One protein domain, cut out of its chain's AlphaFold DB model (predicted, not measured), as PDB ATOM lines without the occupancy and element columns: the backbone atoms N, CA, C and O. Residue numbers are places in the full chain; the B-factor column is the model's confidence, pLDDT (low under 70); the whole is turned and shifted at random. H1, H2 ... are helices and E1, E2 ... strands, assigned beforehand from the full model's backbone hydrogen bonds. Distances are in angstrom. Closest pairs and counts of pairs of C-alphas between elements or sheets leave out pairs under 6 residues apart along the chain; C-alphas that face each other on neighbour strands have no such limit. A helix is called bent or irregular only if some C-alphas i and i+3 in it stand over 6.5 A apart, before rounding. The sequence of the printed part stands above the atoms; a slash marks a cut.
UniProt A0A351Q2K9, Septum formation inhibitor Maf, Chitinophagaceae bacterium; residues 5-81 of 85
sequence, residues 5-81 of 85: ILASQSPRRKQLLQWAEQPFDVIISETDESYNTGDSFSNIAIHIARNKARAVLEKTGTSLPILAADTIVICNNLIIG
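This is residues 5 to 81 of the 85 residues of the protein "Septum formation inhibitor Maf" of Chitinophagaceae bacterium (UniProt A0A351Q2K9). One long helix, H2, lies between two long links: residues 27 to 40 run along it to its first residue, and residues 61 to 72 fold back along it to a small hairpin of two short strands, E2 and E3. The short helix H1 and the short strand E1 lie off to one side of H2, toward the end of the model away from this hairpin. The printed part has 77 residues, with two named helices and three named strands in the order H1, E1, H2, E2, E3; E2 and E3 make an antiparallel sheet of two strands. The class is mixed, helices and strands, though under half of the residues, 38 of 77, are in named elements. The whole is only just compact, close to loose, with a radius of gyration of the C-alphas of 13.6 A, and only just flat, spanning 39 by 28 by 16 A.

E2 is residues 73 to 75, 6.8 A from first to last C-alpha, beginning at C-alpha 73 (298.739, 51.855, 134.637). E3 is residues 78 to 80, 6.2 A long, and its last C-alpha, that of Ile 80, is at (301.910, 52.643, 130.519). H2, residues 41 to 60, is 29.9 A long. It is neither bent nor irregular, but only just: C-alphas 42 and 45 are 6.3 A apart. H1, residues 11 to 19, is 12.4 A long and begins at C-alpha 11 (307.000, 39.816, 145.416). E1 is residues 24 to 26, 6.7 A long.

E2 and E3 are a hairpin, antiparallel at 137 degrees between their directions. The C-alphas of Ile 74 and Ile 79 face each other at 4.7 A. Across the pair, N 78 and O 75 are 2.9 A apart and N 80 and O 73 are 2.9 A apart, within hydrogen-bond range. H2 and E3 are only just apart, with 8.2 A between their closest C-alphas. H1 is apart from H2, E2 and E3. The closest C-alphas of H1 and E1 are those of Leu 17 and Phe 24, at 7.8 A. E1 pairs with no named strand, and it is apart from H2, E2 and E3. In H1 every O i to N i+4 pair is within hydrogen-bond range; in H2, 14 of 16 are.

The C-alphas farthest apart are those of Ser 63 and Asn 76, at 41.5 A. The printed part has no cut. The links from E1 to H2, 14 residues, and from H2 to E2, 12 residues, are long; those from H1 to E1 and from E2 to E3 are tight. The mean pLDDT of the printed part is 91.6, and residues 37 to 39 are under 70.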
ATOM      1  N   ILE A   5     296.207  28.770 145.964       98.19
ATOM      2  CA  ILE A   5     297.356  28.899 145.065       98.19
ATOM      3  C   ILE A   5     297.444  30.344 144.585       98.19
ATOM      4  O   ILE A   5     296.504  30.862 143.990       98.19
ATOM      5  N   LEU A   6     298.583  30.996 144.801       98.06
ATOM      6  CA  LEU A   6     298.899  32.295 144.218       98.06
ATOM      7  C   LEU A   6     299.555  32.101 142.843       98.06
ATOM      8  O   LEU A   6     300.733  31.749 142.741       98.06
ATOM      9  N   ALA A   7     298.812  32.424 141.786       97.31
ATOM     10  CA  ALA A   7     299.268  32.442 140.399       97.31
ATOM     11  C   ALA A   7     300.004  33.753 140.061       97.31
ATOM     12  O   ALA A   7     299.606  34.513 139.174       97.31
ATOM     13  N   SER A   8     301.052  34.094 140.822       95.50
ATOM     14  CA  SER A   8     301.791  35.344 140.612       95.50
ATOM     15  C   SER A   8     303.268  35.278 140.981       95.50
ATOM     16  O   SER A   8     303.646  34.825 142.060       95.50
ATOM     17  N   GLN A   9     304.105  35.854 140.113       93.31
ATOM     18  CA  GLN A   9     305.531  36.061 140.379       93.31
ATOM     19  C   GLN A   9     305.819  37.311 141.230       93.31
ATOM     20  O   GLN A   9     306.933  37.478 141.712       93.31
ATOM     21  N   SER A  10     304.834  38.196 141.429       94.44
ATOM     22  CA  SER A  10     305.037  39.491 142.095       94.44
ATOM     23  C   SER A  10     305.428  39.330 143.573       94.44
ATOM     24  O   SER A  10     304.609  38.827 144.352       94.44
ATOM     25  N   PRO A  11     306.608  39.824 144.006       95.75
ATOM     26  CA  PRO A  11     307.000  39.816 145.416       95.75
ATOM     27  C   PRO A  11     306.003  40.570 146.300       95.75
ATOM     28  O   PRO A  11     305.637  40.098 147.372       95.75
ATOM     29  N   ARG A  12     305.466  41.692 145.799       97.06
ATOM     30  CA  ARG A  12     304.475  42.505 146.519       97.06
ATOM     31  C   ARG A  12     303.177  41.739 146.789       97.06
ATOM     32  O   ARG A  12     302.618  41.858 147.868       97.06
ATOM     33  N   ARG A  13     302.701  40.917 145.843       97.06
ATOM     34  CA  ARG A  13     301.469  40.123 146.044       97.06
ATOM     35  C   ARG A  13     301.668  38.996 147.058       97.06
ATOM     36  O   ARG A  13     300.766  38.739 147.845       97.06
ATOM     37  N   LYS A  14     302.853  38.376 147.080       97.75
ATOM     38  CA  LYS A  14     303.222  37.407 148.127       97.75
ATOM     39  C   LYS A  14     303.218  38.071 149.503       97.75
ATOM     40  O   LYS A  14     302.596  37.550 150.418       97.75
ATOM     41  N   GLN A  15     303.838  39.246 149.609       98.25
ATOM     42  CA  GLN A  15     303.900  40.019 150.848       98.25
ATOM     43  C   GLN A  15     302.505  40.397 151.372       98.25
ATOM     44  O   GLN A  15     302.239  40.228 152.556       98.25
ATOM     45  N   LEU A  16     301.591  40.828 150.494       97.88
ATOM     46  CA  LEU A  16     300.207  41.137 150.876       97.88
ATOM     47  C   LEU A  16     299.471  39.922 151.464       97.88
ATOM     48  O   LEU A  16     298.796  40.056 152.480       97.88
ATOM     49  N   LEU A  17     299.615  38.737 150.860       97.81
ATOM     50  CA  LEU A  17     298.995  37.518 151.393       97.81
ATOM     51  C   LEU A  17     299.644  37.045 152.697       97.81
ATOM     52  O   LEU A  17     298.946  36.524 153.560       97.81
ATOM     53  N   GLN A  18     300.956  37.242 152.851       97.75
ATOM     54  CA  GLN A  18     301.664  36.956 154.100       97.75
ATOM     55  C   GLN A  18     301.174  37.858 155.236       97.75
ATOM     56  O   GLN A  18     300.911  37.361 156.325       97.75
ATOM     57  N   TRP A  19     301.002  39.159 154.983       98.25
ATOM     58  CA  TRP A  19     300.432  40.099 155.957       98.25
ATOM     59  C   TRP A  19     298.984  39.786 156.316       98.25
ATOM     60  O   TRP A  19     298.571  40.025 157.443       98.25
ATOM     61  N   ALA A  20     298.221  39.240 155.370       97.25
ATOM     62  CA  ALA A  20     296.867  38.760 155.615       97.25
ATOM     63  C   ALA A  20     296.822  37.384 156.310       97.25
ATOM     64  O   ALA A  20     295.736  36.831 156.464       97.25
ATOM     65  N   GLU A  21     297.980  36.803 156.658       97.62
ATOM     66  CA  GLU A  21     298.117  35.464 157.252       97.62
ATOM     67  C   GLU A  21     297.390  34.363 156.457       97.62
ATOM     68  O   GLU A  21     296.986  33.327 156.987       97.62
ATOM     69  N   GLN A  22     297.230  34.562 155.145       97.62
ATOM     70  CA  GLN A  22     296.576  33.607 154.263       97.62
ATOM     71  C   GLN A  22     297.560  32.486 153.911       97.62
ATOM     72  O   GLN A  22     298.614  32.766 153.346       97.62
ATOM     73  N   PRO A  23     297.242  31.203 154.154       97.88
ATOM     74  CA  PRO A  23     298.084  30.106 153.682       97.88
ATOM     75  C   PRO A  23     298.013  29.990 152.154       97.88
ATOM     76  O   PRO A  23     296.917  29.866 151.594       97.88
ATOM     77  N   PHE A  24     299.161  29.992 151.469       97.94
ATOM     78  CA  PHE A  24     299.214  29.819 150.015       97.94
ATOM     79  C   PHE A  24     300.467  29.084 149.530       97.94
ATOM     80  O   PHE A  24     301.517  29.151 150.163       97.94
ATOM     81  N   ASP A  25     300.354  28.427 148.374       97.31
ATOM     82  CA  ASP A  25     301.497  28.015 147.549       97.31
ATOM     83  C   ASP A  25     301.637  28.945 146.346       97.31
ATOM     84  O   ASP A  25     300.656  29.519 145.877       97.31
ATOM     85  N   VAL A  26     302.848  29.088 145.813       97.19
ATOM     86  CA  VAL A  26     303.080  29.854 144.583       97.19
ATOM     87  C   VAL A  26     303.277  28.880 143.436       97.19
ATOM     88  O   VAL A  26     304.243  28.120 143.432       97.19
ATOM     89  N   ILE A  27     302.396  28.941 142.440       96.56
ATOM     90  CA  ILE A  27     302.531  28.170 141.202       96.56
ATOM     91  C   ILE A  27     302.458  29.138 140.032       96.56
ATOM     92  O   ILE A  27     301.585  29.995 139.966       96.56
ATOM     93  N   ILE A  28     303.406  29.006 139.112       92.06
ATOM     94  CA  ILE A  28     303.546  29.886 137.959       92.06
ATOM     95  C   ILE A  28     303.372  29.044 136.698       92.06
ATOM     96  O   ILE A  28     303.934  27.948 136.578       92.06
ATOM     97  N   SER A  29     302.606  29.580 135.757       91.56
ATOM     98  CA  SER A  29     302.532  29.101 134.385       91.56
ATOM     99  C   SER A  29     302.821  30.273 133.455       91.56
ATOM    100  O   SER A  29     302.492  31.413 133.793       91.56
ATOM    101  N   GLU A  30     303.457  30.006 132.320       85.31
ATOM    102  CA  GLU A  30     303.534  31.001 131.254       85.31
ATOM    103  C   GLU A  30     302.113  31.287 130.773       85.31
ATOM    104  O   GLU A  30     301.264  30.398 130.703       85.31
ATOM    105  N   THR A  31     301.800  32.555 130.559       83.62
ATOM    106  CA  THR A  31     300.456  32.984 130.188       83.62
ATOM    107  C   THR A  31     300.600  34.090 129.174       83.62
ATOM    108  O   THR A  31     301.386  35.011 129.389       83.62
ATOM    109  N   ASP A  32     299.838  33.997 128.092       77.62
ATOM    110  CA  ASP A  32     299.743  35.089 127.143       77.62
ATOM    111  C   ASP A  32     299.048  36.286 127.812       77.62
ATOM    112  O   ASP A  32     297.896  36.205 128.250       77.62
ATOM    113  N   GLU A  33     299.800  37.377 127.951       79.50
ATOM    114  CA  GLU A  33     299.319  38.654 128.481       79.50
ATOM    115  C   GLU A  33     298.847  39.588 127.355       79.50
ATOM    116  O   GLU A  33     298.654  40.778 127.596       79.50
ATOM    117  N   SER A  34     298.677  39.080 126.130       81.56
ATOM    118  CA  SER A  34     298.079  39.832 125.032       81.56
ATOM    119  C   SER A  34     296.627  40.217 125.341       81.56
ATOM    120  O   SER A  34     295.883  39.519 126.032       81.56
ATOM    121  N   TYR A  35     296.232  41.390 124.856       80.88
ATOM    122  CA  TYR A  35     294.881  41.923 124.987       80.88
ATOM    123  C   TYR A  35     294.538  42.750 123.754       80.88
ATOM    124  O   TYR A  35     295.420  43.315 123.099       80.88
ATOM    125  N   ASN A  36     293.247  42.841 123.438       76.19
ATOM    126  CA  ASN A  36     292.790  43.633 122.308       76.19
ATOM    127  C   ASN A  36     292.781  45.119 122.677       76.19
ATOM    128  O   ASN A  36     292.273  45.518 123.722       76.19
ATOM    129  N   THR A  37     293.288  45.962 121.780       66.62
ATOM    130  CA  THR A  37     293.331  47.424 121.964       66.62
ATOM    131  C   THR A  37     291.950  48.086 121.980       66.62
ATOM    132  O   THR A  37     291.841  49.243 122.373       66.62
ATOM    133  N   GLY A  38     290.900  47.365 121.569       69.25
ATOM    134  CA  GLY A  38     289.506  47.815 121.628       69.25
ATOM    135  C   GLY A  38     288.784  47.494 122.940       69.25
ATOM    136  O   GLY A  38     287.658  47.955 123.128       69.25
ATOM    137  N   ASP A  39     289.393  46.715 123.841       69.88
ATOM    138  CA  ASP A  39     288.786  46.421 125.138       69.88
ATOM    139  C   ASP A  39     288.792  47.664 126.034       69.88
ATOM    140  O   ASP A  39     289.734  48.462 126.035       69.88
ATOM    141  N   SER A  40     287.747  47.826 126.851       80.88
ATOM    142  CA  SER A  40     287.771  48.857 127.889       80.88
ATOM    143  C   SER A  40     288.958  48.607 128.818       80.88
ATOM    144  O   SER A  40     289.258  47.463 129.168       80.88
ATOM    145  N   PHE A  41     289.629  49.673 129.260       81.31
ATOM    146  CA  PHE A  41     290.823  49.525 130.093       81.31
ATOM    147  C   PHE A  41     290.583  48.641 131.328       81.31
ATOM    148  O   PHE A  41     291.429  47.824 131.686       81.31
ATOM    149  N   SER A  42     289.399  48.732 131.942       77.44
ATOM    150  CA  SER A  42     289.006  47.891 133.078       77.44
ATOM    151  C   SER A  42     289.005  46.391 132.761       77.44
ATOM    152  O   SER A  42     289.278  45.580 133.643       77.44
ATOM    153  N   ASN A  43     288.721  46.009 131.515       88.06
ATOM    154  CA  ASN A  43     288.640  44.610 131.109       88.06
ATOM    155  C   ASN A  43     290.013  43.980 130.884       88.06
ATOM    156  O   ASN A  43     290.142  42.774 131.074       88.06
ATOM    157  N   ILE A  44     291.037  44.772 130.557       89.75
ATOM    158  CA  ILE A  44     292.381  44.263 130.250       89.75
ATOM    159  C   ILE A  44     292.984  43.548 131.465       89.75
ATOM    160  O   ILE A  44     293.333  42.372 131.389       89.75
ATOM    161  N   ALA A  45     293.035  44.213 132.624       90.62
ATOM    162  CA  ALA A  45     293.593  43.608 133.837       90.62
ATOM    163  C   ALA A  45     292.793  42.371 134.287       90.62
ATOM    164  O   ALA A  45     293.368  41.379 134.737       90.62
ATOM    165  N   ILE A  46     291.464  42.406 134.136       91.69
ATOM    166  CA  ILE A  46     290.591  41.269 134.451       91.69
ATOM    167  C   ILE A  46     290.880  40.094 133.509       91.69
ATOM    168  O   ILE A  46     290.976  38.954 133.967       91.69
ATOM    169  N   HIS A  47     291.024  40.360 132.209       91.94
ATOM    170  CA  HIS A  47     291.337  39.362 131.193       91.94
ATOM    171  C   HIS A  47     292.664  38.666 131.507       91.94
ATOM    172  O   HIS A  47     292.699  37.447 131.671       91.94
ATOM    173  N   ILE A  48     293.727  39.446 131.717       92.00
ATOM    174  CA  ILE A  48     295.061  38.920 132.024       92.00
ATOM    175  C   ILE A  48     295.049  38.127 133.340       92.00
ATOM    176  O   ILE A  48     295.596  37.025 133.411       92.00
ATOM    177  N   ALA A  49     294.389  38.636 134.388       94.19
ATOM    178  CA  ALA A  49     294.275  37.923 135.660       94.19
ATOM    179  C   ALA A  49     293.560  36.569 135.500       94.19
ATOM    180  O   ALA A  49     294.025  35.560 136.035       94.19
ATOM    181  N   ARG A  50     292.464  36.515 134.729       94.31
ATOM    182  CA  ARG A  50     291.753  35.258 134.440       94.31
ATOM    183  C   ARG A  50     292.629  34.275 133.674       94.31
ATOM    184  O   ARG A  50     292.655  33.102 134.043       94.31
ATOM    185  N   ASN A  51     293.362  34.734 132.661       94.31
ATOM    186  CA  ASN A  51     294.255  33.870 131.889       94.31
ATOM    187  C   ASN A  51     295.335  33.253 132.786       94.31
ATOM    188  O   ASN A  51     295.578  32.053 132.701       94.31
ATOM    189  N   LYS A  52     295.904  34.025 133.724       95.19
ATOM    190  CA  LYS A  52     296.913  33.528 134.680       95.19
ATOM    191  C   LYS A  52     296.362  32.421 135.577       95.19
ATOM    192  O   LYS A  52     297.020  31.402 135.779       95.19
ATOM    193  N   ALA A  53     295.146  32.598 136.098       95.88
ATOM    194  CA  ALA A  53     294.492  31.566 136.901       95.88
ATOM    195  C   ALA A  53     294.207  30.300 136.076       95.88
ATOM    196  O   ALA A  53     294.489  29.194 136.535       95.88
ATOM    197  N   ARG A  54     293.698  30.462 134.846       95.06
ATOM    198  CA  ARG A  54     293.407  29.349 133.931       95.06
ATOM    199  C   ARG A  54     294.658  28.568 133.545       95.06
ATOM    200  O   ARG A  54     294.635  27.349 133.622       95.06
ATOM    201  N   ALA A  55     295.756  29.247 133.227       95.25
ATOM    202  CA  ALA A  55     297.013  28.593 132.875       95.25
ATOM    203  C   ALA A  55     297.565  27.737 134.029       95.25
ATOM    204  O   ALA A  55     298.134  26.670 133.805       95.25
ATOM    205  N   VAL A  56     297.383  28.175 135.281       96.38
ATOM    206  CA  VAL A  56     297.730  27.364 136.460       96.38
ATOM    207  C   VAL A  56     296.751  26.203 136.653       96.38
ATOM    208  O   VAL A  56     297.192  25.101 136.985       96.38
ATOM    209  N   LEU A  57     295.453  26.412 136.422       96.25
ATOM    210  CA  LEU A  57     294.450  25.347 136.493       96.25
ATOM    211  C   LEU A  57     294.752  24.234 135.482       96.25
ATOM    212  O   LEU A  57     294.837  23.074 135.868       96.25
ATOM    213  N   GLU A  58     294.984  24.593 134.220       95.19
ATOM    214  CA  GLU A  58     295.315  23.665 133.133       95.19
ATOM    215  C   GLU A  58     296.625  22.909 133.408       95.19
ATOM    216  O   GLU A  58     296.706  21.706 133.178       95.19
ATOM    217  N   LYS A  59     297.630  23.586 133.980       94.81
ATOM    218  CA  LYS A  59     298.918  22.975 134.344       94.81
ATOM    219  C   LYS A  59     298.829  21.993 135.516       94.81
ATOM    220  O   LYS A  59     299.612  21.049 135.572       94.81
ATOM    221  N   THR A  60     297.962  22.252 136.494       95.31
ATOM    222  CA  THR A  60     297.973  21.524 137.777       95.31
ATOM    223  C   THR A  60     296.811  20.557 137.961       95.31
ATOM    224  O   THR A  60     296.937  19.631 138.757       95.31
ATOM    225  N   GLY A  61     295.671  20.780 137.296       94.56
ATOM    226  CA  GLY A  61     294.430  20.036 137.545       94.56
ATOM    227  C   GLY A  61     293.923  20.140 138.990       94.56
ATOM    228  O   GLY A  61     293.177  19.281 139.450       94.56
ATOM    229  N   THR A  62     294.374  21.149 139.741       94.56
ATOM    230  CA  THR A  62     294.097  21.280 141.175       94.56
ATOM    231  C   THR A  62     292.631  21.612 141.465       94.56
ATOM    232  O   THR A  62     291.975  22.319 140.704       94.56
ATOM    233  N   SER A  63     292.135  21.154 142.615       95.12
ATOM    234  CA  SER A  63     290.840  21.560 143.175       95.12
ATOM    235  C   SER A  63     290.946  22.731 144.159       95.12
ATOM    236  O   SER A  63     289.927  23.207 144.663       95.12
ATOM    237  N   LEU A  64     292.163  23.198 144.464       96.81
ATOM    238  CA  LEU A  64     292.363  24.344 145.348       96.81
ATOM    239  C   LEU A  64     291.951  25.652 144.655       96.81
ATOM    240  O   LEU A  64     292.167  25.803 143.452       96.81
ATOM    241  N   PRO A  65     291.433  26.643 145.403       97.19
ATOM    242  CA  PRO A  65     291.192  27.970 144.854       97.19
ATOM    243  C   PRO A  65     292.485  28.594 144.317       97.19
ATOM    244  O   PRO A  65     293.512  28.607 145.003       97.19
ATOM    245  N   ILE A  66     292.420  29.151 143.107       97.75
ATOM    246  CA  ILE A  66     293.534  29.847 142.459       97.75
ATOM    247  C   ILE A  66     293.265  31.350 142.502       97.75
ATOM    248  O   ILE A  66     292.256  31.831 141.988       97.75
ATOM    249  N   LEU A  67     294.195  32.098 143.086       97.56
ATOM    250  CA  LEU A  67     294.194  33.551 143.116       97.56
ATOM    251  C   LEU A  67     295.204  34.091 142.104       97.56
ATOM    252  O   LEU A  67     296.411  33.875 142.223       97.56
ATOM    253  N   ALA A  68     294.706  34.851 141.137       96.62
ATOM    254  CA  ALA A  68     295.507  35.602 140.187       96.62
ATOM    255  C   ALA A  68     295.098  37.074 140.217       96.62
ATOM    256  O   ALA A  68     293.956  37.413 140.520       96.62
ATOM    257  N   ALA A  69     296.038  37.952 139.891       94.94
ATOM    258  CA  ALA A  69     295.780  39.377 139.780       94.94
ATOM    259  C   ALA A  69     296.713  39.990 138.744       94.94
ATOM    260  O   ALA A  69     297.876  39.585 138.618       94.94
ATOM    261  N   ASP A  70     296.207  41.013 138.071       92.50
ATOM    262  CA  ASP A  70     296.977  41.837 137.160       92.50
ATOM    263  C   ASP A  70     296.787  43.325 137.465       92.50
ATOM    264  O   ASP A  70     295.971  43.702 138.309       92.50
ATOM    265  N   THR A  71     297.638  44.172 136.898       91.44
ATOM    266  CA  THR A  71     297.662  45.599 137.215       91.44
ATOM    267  C   THR A  71     298.167  46.359 136.006       91.44
ATOM    268  O   THR A  71     299.307  46.164 135.592       91.44
ATOM    269  N   ILE A  72     297.335  47.261 135.500       90.69
ATOM    270  CA  ILE A  72     297.682  48.183 134.421       90.69
ATOM    271  C   ILE A  72     297.785  49.603 134.973       90.69
ATOM    272  O   ILE A  72     297.121  49.947 135.952       90.69
ATOM    273  N   VAL A  73     298.612  50.426 134.338       91.25
ATOM    274  CA  VAL A  73     298.739  51.855 134.637       91.25
ATOM    275  C   VAL A  73     298.192  52.629 133.449       91.25
ATOM    276  O   VAL A  73     298.535  52.318 132.312       91.25
ATOM    277  N   ILE A  74     297.343  53.623 133.708       90.25
ATOM    278  CA  ILE A  74     296.735  54.463 132.673       90.25
ATOM    279  C   ILE A  74     297.024  55.921 133.007       90.25
ATOM    280  O   ILE A  74     296.766  56.363 134.126       90.25
ATOM    281  N   CYS A  75     297.526  56.668 132.032       91.25
ATOM    282  CA  CYS A  75     297.699  58.113 132.120       91.25
ATOM    283  C   CYS A  75     297.279  58.729 130.789       91.25
ATOM    284  O   CYS A  75     297.733  58.268 129.746       91.25
ATOM    285  N   ASN A  76     296.407  59.739 130.804       91.69
ATOM    286  CA  ASN A  76     295.911  60.400 129.588       91.69
ATOM    287  C   ASN A  76     295.400  59.411 128.520       91.69
ATOM    288  O   ASN A  76     295.753  59.513 127.350       91.69
ATOM    289  N   ASN A  77     294.605  58.418 128.939       86.81
ATOM    290  CA  ASN A  77     294.075  57.346 128.083       86.81
ATOM    291  C   ASN A  77     295.149  56.480 127.390       86.81
ATOM    292  O   ASN A  77     294.849  55.785 126.422       86.81
ATOM    293  N   LEU A  78     296.382  56.478 127.894       85.12
ATOM    294  CA  LEU A  78     297.461  55.622 127.417       85.12
ATOM    295  C   LEU A  78     297.827  54.600 128.487       85.12
ATOM    296  O   LEU A  78     298.030  54.952 129.652       85.12
ATOM    297  N   ILE A  79     297.934  53.337 128.077       86.81
ATOM    298  CA  ILE A  79     298.456  52.276 128.936       86.81
ATOM    299  C   ILE A  79     299.971  52.439 129.020       86.81
ATOM    300  O   ILE A  79     300.667  52.428 128.006       86.81
ATOM    301  N   ILE A  80     300.480  52.566 130.241       89.12
ATOM    302  CA  ILE A  80     301.910  52.643 130.519       89.12
ATOM    303  C   ILE A  80     302.399  51.244 130.890       89.12
ATOM    304  O   ILE A  80     302.037  50.693 131.932       89.12
ATOM    305  N   GLY A  81     303.211  50.664 130.005       84.75
ATOM    306  CA  GLY A  81     303.895  49.395 130.238       84.75
ATOM    307  C   GLY A  81     305.116  49.535 131.149       84.75
ATOM    308  O   GLY A  81     305.418  50.605 131.676       84.75
TER     309      GLY A  81